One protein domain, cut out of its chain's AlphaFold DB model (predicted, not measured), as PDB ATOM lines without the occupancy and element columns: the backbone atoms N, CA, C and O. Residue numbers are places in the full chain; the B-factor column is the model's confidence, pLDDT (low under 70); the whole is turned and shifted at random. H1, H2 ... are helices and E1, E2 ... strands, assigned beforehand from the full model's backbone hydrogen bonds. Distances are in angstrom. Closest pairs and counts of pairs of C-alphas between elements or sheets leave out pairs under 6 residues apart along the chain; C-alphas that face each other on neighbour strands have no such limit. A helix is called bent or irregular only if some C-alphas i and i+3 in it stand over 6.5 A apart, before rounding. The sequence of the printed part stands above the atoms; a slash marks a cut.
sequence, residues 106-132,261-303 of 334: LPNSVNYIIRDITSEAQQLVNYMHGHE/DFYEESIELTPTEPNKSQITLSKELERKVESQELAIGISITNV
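What this domain is: This is residues 106 to 132 and 261 to 303 of the 334 residues of an uncharacterized protein of Enterococcus faecium 1,231,410 (UniProt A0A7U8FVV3). Two separate antiparallel ribbons of two strands each, E1 with E4 and the hairpin E2 and E3, have few contacts with each other; H2 joins the end of E3 to the beginning of E4, and H1 follows E1 at the far end of the model, where residues 125 to 130 stick out. The printed part has 70 residues, with E1, H1, E2, E3, H2 and E4 in this order. The class is mixed, helices and strands. The whole is loose, with a radius of gyration of the C-alphas of 15.8 A, and elongated, spanning 49 by 27 by 18 A.

Where its parts are: E1, residues 106 to 114, begins at C-alpha 106 (266.787, 330.700, 301.949) and is 24.3 A long. H1, residues 118 to 128, is 15.7 A long and irregular: C-alphas 119 and 122 are 7.6 A apart. E2 is residues 267 to 273, 18.5 A, and E3 residues 276 to 281, 16.4 A. H2, residues 283 to 290, is 10.4 A long. E4, residues 294 to 303, is 28.9 A long and ends at C-alpha 303 (267.177, 333.851, 308.364).

How they stand to each other: E1 and E4 are antiparallel at 162 degrees, with N 111 and O 297 2.7 A apart, within hydrogen-bond range. E2 and E3, a hairpin, are antiparallel at 154 degrees, with N 280 and O 268 at 2.8 A. The closest C-alphas of E1 and E2, those of Pro 107 and Leu 269, are 7.1 A apart; E1 and E3 are only just apart, at 8.2 A. The closest C-alphas of H2 and E4 are those of Lys 288 and Leu 294, 5.5 A. H1 is apart from E3, H2 and E4. In H2 every O i to N i+4 pair is within hydrogen-bond range, in H1 5 of 7.

The domain as a whole: The C-alphas of His 131 and Glu 273, the two farthest apart, are separated by 50.2 A. Residues 133 to 260 are not printed; C-alphas 132 and 261 are 21.4 A apart across this cut. The links that are printed whole are tight. The mean pLDDT of the printed part is 85.6; residues 273 to 276 are under 70.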
ATOM      1  N   LEU A 106     267.293 330.033 303.140       76.38
ATOM      2  CA  LEU A 106     266.787 330.700 301.949       76.38
ATOM      3  C   LEU A 106     267.899 330.861 300.902       76.38
ATOM      4  O   LEU A 106     269.048 331.130 301.273       76.38
ATOM      5  N   PRO A 107     267.604 330.695 299.598       78.81
ATOM      6  CA  PRO A 107     268.584 330.940 298.550       78.81
ATOM      7  C   PRO A 107     268.902 332.427 298.456       78.81
ATOM      8  O   PRO A 107     268.031 333.250 298.197       78.81
ATOM      9  N   ASN A 108     270.176 332.760 298.612       83.94
ATOM     10  CA  ASN A 108     270.664 334.128 298.545       83.94
ATOM     11  C   ASN A 108     271.151 334.496 297.139       83.94
ATOM     12  O   ASN A 108     270.844 335.565 296.618       83.94
ATOM     13  N   SER A 109     271.933 333.617 296.504       86.44
ATOM     14  CA  SER A 109     272.424 333.855 295.144       86.44
ATOM     15  C   SER A 109     272.807 332.563 294.430       86.44
ATOM     16  O   SER A 109     273.123 331.561 295.070       86.44
ATOM     17  N   VAL A 110     272.831 332.612 293.096       88.56
ATOM     18  CA  VAL A 110     273.362 331.541 292.247       88.56
ATOM     19  C   VAL A 110     274.576 332.016 291.455       88.56
ATOM     20  O   VAL A 110     274.579 333.085 290.837       88.56
ATOM     21  N   ASN A 111     275.624 331.201 291.457       90.06
ATOM     22  CA  ASN A 111     276.875 331.404 290.750       90.06
ATOM     23  C   ASN A 111     277.052 330.315 289.702       90.06
ATOM     24  O   ASN A 111     277.125 329.136 290.024       90.06
ATOM     25  N   TYR A 112     277.153 330.743 288.452       90.62
ATOM     26  CA  TYR A 112     277.480 329.891 287.320       90.62
ATOM     27  C   TYR A 112     278.958 330.101 287.008       90.62
ATOM     28  O   TYR A 112     279.361 331.220 286.683       90.62
ATOM     29  N   ILE A 113     279.757 329.052 287.161       90.62
ATOM     30  CA  ILE A 113     281.203 329.057 286.952       90.62
ATOM     31  C   ILE A 113     281.477 328.246 285.691       90.62
ATOM     32  O   ILE A 113     281.311 327.028 285.679       90.62
ATOM     33  N   ILE A 114     281.881 328.936 284.633       89.06
ATOM     34  CA  ILE A 114     282.302 328.304 283.383       89.06
ATOM     35  C   ILE A 114     283.668 327.662 283.632       89.06
ATOM     36  O   ILE A 114     284.564 328.323 284.161       89.06
ATOM     37  N   ARG A 115     283.813 326.375 283.310       85.50
ATOM     38  CA  ARG A 115     285.064 325.635 283.540       85.50
ATOM     39  C   ARG A 115     285.988 325.652 282.330       85.50
ATOM     40  O   ARG A 115     287.199 325.748 282.513       85.50
ATOM     41  N   ASP A 116     285.429 325.598 281.126       82.31
ATOM     42  CA  ASP A 116     286.182 325.776 279.888       82.31
ATOM     43  C   ASP A 116     285.989 327.199 279.362       82.31
ATOM     44  O   ASP A 116     284.916 327.555 278.890       82.31
ATOM     45  N   ILE A 117     287.032 328.017 279.486       82.81
ATOM     46  CA  ILE A 117     287.054 329.407 279.008       82.81
ATOM     47  C   ILE A 117     287.827 329.554 277.694       82.81
ATOM     48  O   ILE A 117     288.119 330.671 277.267       82.81
ATOM     49  N   THR A 118     288.235 328.441 277.076       84.19
ATOM     50  CA  THR A 118     289.103 328.461 275.893       84.19
ATOM     51  C   THR A 118     288.424 329.183 274.732       84.19
ATOM     52  O   THR A 118     289.077 329.935 274.008       84.19
ATOM     53  N   SER A 119     287.105 329.024 274.599       81.25
ATOM     54  CA  SER A 119     286.281 329.731 273.615       81.25
ATOM     55  C   SER A 119     286.232 331.249 273.810       81.25
ATOM     56  O   SER A 119     285.974 331.962 272.845       81.25
ATOM     57  N   GLU A 120     286.510 331.750 275.016       87.00
ATOM     58  CA  GLU A 120     286.440 333.170 275.378       87.00
ATOM     59  C   GLU A 120     287.818 333.816 275.595       87.00
ATOM     60  O   GLU A 120     287.915 334.995 275.949       87.00
ATOM     61  N   ALA A 121     288.905 333.069 275.381       89.94
ATOM     62  CA  ALA A 121     290.261 333.552 275.629       89.94
ATOM     63  C   ALA A 121     290.591 334.815 274.811       89.94
ATOM     64  O   ALA A 121     291.222 335.740 275.325       89.94
ATOM     65  N   GLN A 122     290.129 334.891 273.558       91.75
ATOM     66  CA  GLN A 122     290.363 336.062 272.714       91.75
ATOM     67  C   GLN A 122     289.576 337.286 273.198       91.75
ATOM     68  O   GLN A 122     290.128 338.383 273.219       91.75
ATOM     69  N   GLN A 123     288.326 337.109 273.627       91.94
ATOM     70  CA  GLN A 123     287.492 338.179 274.185       91.94
ATOM     71  C   GLN A 123     288.089 338.705 275.492       91.94
ATOM     72  O   GLN A 123     288.151 339.912 275.705       91.94
ATOM     73  N   LEU A 124     288.632 337.820 276.339       92.75
ATOM     74  CA  LEU A 124     289.375 338.229 277.533       92.75
ATOM     75  C   LEU A 124     290.581 339.110 277.169       92.75
ATOM     76  O   LEU A 124     290.767 340.172 277.763       92.75
ATOM     77  N   VAL A 125     291.383 338.701 276.182       94.00
ATOM     78  CA  VAL A 125     292.522 339.496 275.691       94.00
ATOM     79  C   VAL A 125     292.056 340.841 275.127       94.00
ATOM     80  O   VAL A 125     292.619 341.878 275.477       94.00
ATOM     81  N   ASN A 126     290.998 340.852 274.315       94.31
ATOM     82  CA  ASN A 126     290.422 342.072 273.751       94.31
ATOM     83  C   ASN A 126     289.930 343.026 274.845       94.31
ATOM     84  O   ASN A 126     290.207 344.224 274.780       94.31
ATOM     85  N   TYR A 127     289.260 342.508 275.874       93.44
ATOM     86  CA  TYR A 127     288.811 343.289 277.023       93.44
ATOM     87  C   TYR A 127     289.991 343.881 277.806       93.44
ATOM     88  O   TYR A 127     289.983 345.070 278.116       93.44
ATOM     89  N   MET A 128     291.046 343.098 278.067       94.25
ATOM     90  CA  MET A 128     292.252 343.590 278.752       94.25
ATOM     91  C   MET A 128     292.962 344.708 277.979       94.25
ATOM     92  O   MET A 128     293.519 345.619 278.588       94.25
ATOM     93  N   HIS A 129     292.925 344.663 276.646       95.38
ATOM     94  CA  HIS A 129     293.447 345.727 275.788       95.38
ATOM     95  C   HIS A 129     292.472 346.899 275.585       95.38
ATOM     96  O   HIS A 129     292.840 347.886 274.951       95.38
ATOM     97  N   GLY A 130     291.248 346.821 276.119       91.88
ATOM     98  CA  GLY A 130     290.216 347.847 275.962       91.88
ATOM     99  C   GLY A 130     289.556 347.874 274.579       91.88
ATOM    100  O   GLY A 130     288.898 348.852 274.240       91.88
ATOM    101  N   HIS A 131     289.733 346.826 273.770       90.12
ATOM    102  CA  HIS A 131     289.069 346.678 272.469       90.12
ATOM    103  C   HIS A 131     287.618 346.204 272.608       90.12
ATOM    104  O   HIS A 131     286.802 346.439 271.721       90.12
ATOM    105  N   GLU A 132     287.305 345.541 273.719       88.19
ATOM    106  CA  GLU A 132     285.953 345.139 274.090       88.19
ATOM    107  C   GLU A 132     285.583 345.742 275.444       88.19
ATOM    108  O   GLU A 132     286.442 345.997 276.289       88.19
ATOM    109  N   ASP A 261     273.151 330.123 277.259       90.75
ATOM    110  CA  ASP A 261     271.959 329.271 277.194       90.75
ATOM    111  C   ASP A 261     271.468 328.869 278.597       90.75
ATOM    112  O   ASP A 261     270.288 328.987 278.910       90.75
ATOM    113  N   PHE A 262     272.393 328.544 279.499       90.81
ATOM    114  CA  PHE A 262     272.091 328.132 280.869       90.81
ATOM    115  C   PHE A 262     271.470 329.219 281.765       90.81
ATOM    116  O   PHE A 262     271.017 328.906 282.864       90.81
ATOM    117  N   TYR A 263     271.436 330.491 281.347       93.25
ATOM    118  CA  TYR A 263     270.674 331.525 282.064       93.25
ATOM    119  C   TYR A 263     269.166 331.465 281.780       93.25
ATOM    120  O   TYR A 263     268.389 332.076 282.518       93.25
ATOM    121  N   GLU A 264     268.739 330.748 280.737       89.06
ATOM    122  CA  GLU A 264     267.320 330.517 280.436       89.06
ATOM    123  C   GLU A 264     266.730 329.382 281.296       89.06
ATOM    124  O   GLU A 264     265.523 329.356 281.545       89.06
ATOM    125  N   GLU A 265     267.587 328.503 281.815       90.50
ATOM    126  CA  GLU A 265     267.221 327.323 282.594       90.50
ATOM    127  C   GLU A 265     266.716 327.662 284.009       90.50
ATOM    128  O   GLU A 265     267.101 328.663 284.625       90.50
ATOM    129  N   SER A 266     265.833 326.813 284.546       81.81
ATOM    130  CA  SER A 266     265.326 326.942 285.913       81.81
ATOM    131  C   SER A 266     266.244 326.258 286.924       81.81
ATOM    132  O   SER A 266     266.821 325.198 286.680       81.81
ATOM    133  N   ILE A 267     266.351 326.885 288.093       83.69
ATOM    134  CA  ILE A 267     266.932 326.297 289.295       83.69
ATOM    135  C   ILE A 267     265.895 326.476 290.388       83.69
ATOM    136  O   ILE A 267     265.495 327.603 290.685       83.69
ATOM    137  N   GLU A 268     265.462 325.367 290.967       82.88
ATOM    138  CA  GLU A 268     264.483 325.360 292.045       82.88
ATOM    139  C   GLU A 268     265.181 324.968 293.344       82.88
ATOM    140  O   GLU A 268     265.937 323.997 293.384       82.88
ATOM    141  N   LEU A 269     264.935 325.728 294.413       77.31
ATOM    142  CA  LEU A 269     265.278 325.309 295.768       77.31
ATOM    143  C   LEU A 269     264.000 324.973 296.516       77.31
ATOM    144  O   LEU A 269     263.190 325.855 296.801       77.31
ATOM    145  N   THR A 270     263.842 323.703 296.857       76.19
ATOM    146  CA  THR A 270     262.710 323.217 297.639       76.19
ATOM    147  C   THR A 270     263.159 322.948 299.075       76.19
ATOM    148  O   THR A 270     264.052 322.128 299.299       76.19
ATOM    149  N   PRO A 271     262.575 323.630 300.079       70.12
ATOM    150  CA  PRO A 271     262.806 323.286 301.476       70.12
ATOM    151  C   PRO A 271     262.342 321.852 301.737       70.12
ATOM    152  O   PRO A 271     261.207 321.502 301.414       70.12
ATOM    153  N   THR A 272     263.211 321.024 302.311       75.00
ATOM    154  CA  THR A 272     262.887 319.626 302.645       75.00
ATOM    155  C   THR A 272     262.680 319.436 304.143       75.00
ATOM    156  O   THR A 272     261.804 318.679 304.549       75.00
ATOM    157  N   GLU A 273     263.440 320.161 304.964       64.06
ATOM    158  CA  GLU A 273     263.377 320.160 306.430       64.06
ATOM    159  C   GLU A 273     263.793 321.549 306.959       64.06
ATOM    160  O   GLU A 273     264.361 322.344 306.198       64.06
ATOM    161  N   PRO A 274     263.581 321.860 308.254       61.91
ATOM    162  CA  PRO A 274     264.232 323.003 308.884       61.91
ATOM    163  C   PRO A 274     265.737 322.968 308.610       61.91
ATOM    164  O   PRO A 274     266.405 321.958 308.830       61.91
ATOM    165  N   ASN A 275     266.262 324.071 308.091       59.97
ATOM    166  CA  ASN A 275     267.659 324.220 307.688       59.97
ATOM    167  C   ASN A 275     268.168 323.299 306.557       59.97
ATOM    168  O   ASN A 275     269.380 323.170 306.372       59.97
ATOM    169  N   LYS A 276     267.279 322.664 305.778       68.31
ATOM    170  CA  LYS A 276     267.658 321.874 304.594       68.31
ATOM    171  C   LYS A 276     266.858 322.281 303.367       68.31
ATOM    172  O   LYS A 276     265.652 322.523 303.416       68.31
ATOM    173  N   SER A 277     267.531 322.326 302.227       73.00
ATOM    174  CA  SER A 277     266.891 322.545 300.934       73.00
ATOM    175  C   SER A 277     267.529 321.653 299.885       73.00
ATOM    176  O   SER A 277     268.742 321.442 299.894       73.00
ATOM    177  N   GLN A 278     266.704 321.129 298.991       82.31
ATOM    178  CA  GLN A 278     267.146 320.393 297.822       82.31
ATOM    179  C   GLN A 278     267.225 321.348 296.634       82.31
ATOM    180  O   GLN A 278     266.323 322.156 296.415       82.31
ATOM    181  N   ILE A 279     268.319 321.255 295.882       85.06
ATOM    182  CA  ILE A 279     268.493 321.972 294.621       85.06
ATOM    183  C   ILE A 279     268.041 321.034 293.507       85.06
ATOM    184  O   ILE A 279     268.586 319.940 293.368       85.06
ATOM    185  N   THR A 280     267.080 321.482 292.711       88.25
ATOM    186  CA  THR A 280     266.651 320.802 291.492       88.25
ATOM    187  C   THR A 280     267.110 321.632 290.302       88.25
ATOM    188  O   THR A 280     266.737 322.800 290.155       88.25
ATOM    189  N   LEU A 281     267.959 321.030 289.474       90.44
ATOM    190  CA  LEU A 281     268.447 321.612 288.231       90.44
ATOM    191  C   LEU A 281     267.572 321.128 287.071       90.44
ATOM    192  O   LEU A 281     266.979 320.051 287.129       90.44
ATOM    193  N   SER A 282     267.493 321.910 285.997       92.50
ATOM    194  CA  SER A 282     266.939 321.396 284.745       92.50
ATOM    195  C   SER A 282     267.849 320.304 284.162       92.50
ATOM    196  O   SER A 282     269.056 320.293 284.411       92.50
ATOM    197  N   LYS A 283     267.302 319.421 283.315       92.06
ATOM    198  CA  LYS A 283     268.085 318.359 282.650       92.06
ATOM    199  C   LYS A 283     269.295 318.892 281.881       92.06
ATOM    200  O   LYS A 283     270.315 318.217 281.792       92.06
ATOM    201  N   GLU A 284     269.182 320.084 281.302       92.06
ATOM    202  CA  GLU A 284     270.278 320.688 280.544       92.06
ATOM    203  C   GLU A 284     271.391 321.197 281.466       92.06
ATOM    204  O   GLU A 284     272.572 321.009 281.175       92.06
ATOM    205  N   LEU A 285     271.032 321.778 282.616       92.25
ATOM    206  CA  LEU A 285     272.005 322.148 283.640       92.25
ATOM    207  C   LEU A 285     272.691 320.916 284.236       92.25
ATOM    208  O   LEU A 285     273.911 320.935 284.381       92.25
ATOM    209  N   GLU A 286     271.940 319.851 284.535       92.75
ATOM    210  CA  GLU A 286     272.500 318.572 285.000       92.75
ATOM    211  C   GLU A 286     273.534 318.047 284.003       92.75
ATOM    212  O   GLU A 286     274.686 317.824 284.372       92.75
ATOM    213  N   ARG A 287     273.167 317.978 282.717       94.00
ATOM    214  CA  ARG A 287     274.059 317.537 281.639       94.00
ATOM    215  C   ARG A 287     275.354 318.354 281.580       94.00
ATOM    216  O   ARG A 287     276.429 317.769 281.478       94.00
ATOM    217  N   LYS A 288     275.270 319.690 281.639       91.94
ATOM    218  CA  LYS A 288     276.444 320.590 281.592       91.94
ATOM    219  C   LYS A 288     277.328 320.488 282.839       91.94
ATOM    220  O   LYS A 288     278.539 320.704 282.760       91.94
ATOM    221  N   VAL A 289     276.737 320.195 283.998       91.88
ATOM    222  CA  VAL A 289     277.486 319.952 285.240       91.88
ATOM    223  C   VAL A 289     278.205 318.603 285.172       91.88
ATOM    224  O   VAL A 289     279.394 318.531 285.486       91.88
ATOM    225  N   GLU A 290     277.525 317.553 284.706       93.31
ATOM    226  CA  GLU A 290     278.095 316.213 284.521       93.31
ATOM    227  C   GLU A 290     279.227 316.193 283.486       93.31
ATOM    228  O   GLU A 290     280.244 315.530 283.702       93.31
ATOM    229  N   SER A 291     279.101 316.959 282.397       92.44
ATOM    230  CA  SER A 291     280.147 317.091 281.373       92.44
ATOM    231  C   SER A 291     281.315 317.998 281.778       92.44
ATOM    232  O   SER A 291     282.254 318.161 281.003       92.44
ATOM    233  N   GLN A 292     281.293 318.570 282.990       89.38
ATOM    234  CA  GLN A 292     282.279 319.531 283.497       89.38
ATOM    235  C   GLN A 292     282.417 320.817 282.665       89.38
ATOM    236  O   GLN A 292     283.409 321.526 282.808       89.38
ATOM    237  N   GLU A 293     281.421 321.176 281.857       89.88
ATOM    238  CA  GLU A 293     281.368 322.478 281.171       89.88
ATOM    239  C   GLU A 293     281.047 323.611 282.165       89.88
ATOM    240  O   GLU A 293     281.523 324.744 282.042       89.88
ATOM    241  N   LEU A 294     280.253 323.288 283.190       92.12
ATOM    242  CA  LEU A 294     279.682 324.236 284.135       92.12
ATOM    243  C   LEU A 294     279.825 323.736 285.578       92.12
ATOM    244  O   LEU A 294     279.675 322.555 285.875       92.12
ATOM    245  N   ALA A 295     280.067 324.649 286.511       91.44
ATOM    246  CA  ALA A 295     279.812 324.434 287.929       91.44
ATOM    247  C   ALA A 295     278.771 325.433 288.429       91.44
ATOM    248  O   ALA A 295     278.786 326.605 288.054       91.44
ATOM    249  N   ILE A 296     277.876 324.966 289.295       90.19
ATOM    250  CA  ILE A 296     276.829 325.788 289.898       90.19
ATOM    251  C   ILE A 296     277.076 325.835 291.401       90.19
ATOM    252  O   ILE A 296     277.110 324.805 292.067       90.19
ATOM    253  N   GLY A 297     277.269 327.039 291.928       87.50
ATOM    254  CA  GLY A 297     277.320 327.304 293.361       87.50
ATOM    255  C   GLY A 297     276.073 328.060 293.790       87.50
ATOM    256  O   GLY A 297     275.708 329.045 293.151       87.50
ATOM    257  N   ILE A 298     275.433 327.638 294.876       85.19
ATOM    258  CA  ILE A 298     274.299 328.358 295.460       85.19
ATOM    259  C   ILE A 298     274.688 328.815 296.856       85.19
ATOM    260  O   ILE A 298     275.050 328.008 297.708       85.19
ATOM    261  N   SER A 299     274.635 330.124 297.076       83.62
ATOM    262  CA  SER A 299     274.783 330.696 298.408       83.62
ATOM    263  C   SER A 299     273.433 330.652 299.103       83.62
ATOM    264  O   SER A 299     272.442 331.122 298.544       83.62
ATOM    265  N   ILE A 300     273.413 330.128 300.322       79.75
ATOM    266  CA  ILE A 300     272.242 330.109 301.195       79.75
ATOM    267  C   ILE A 300     272.465 331.053 302.374       79.75
ATOM    268  O   ILE A 300     273.593 331.210 302.840       79.75
ATOM    269  N   THR A 301     271.390 331.665 302.852       77.00
ATOM    270  CA  THR A 301     271.382 332.468 304.075       77.00
ATOM    271  C   THR A 301     270.376 331.862 305.037       77.00
ATOM    272  O   THR A 301     269.253 331.537 304.648       77.00
ATOM    273  N   ASN A 302     270.780 331.703 306.294       70.06
ATOM    274  CA  ASN A 302     269.864 331.343 307.364       70.06
ATOM    275  C   ASN A 302     269.253 332.629 307.905       70.06
ATOM    276  O   ASN A 302     269.969 333.503 308.385       70.06
ATOM    277  N   VAL A 303     267.937 332.743 307.798       70.94
ATOM    278  CA  VAL A 303     267.177 333.851 308.364       70.94
ATOM    279  C   VAL A 303     266.397 333.301 309.536       70.94
ATOM    280  O   VAL A 303     265.637 332.346 309.378       70.94
TER     281      VAL A 303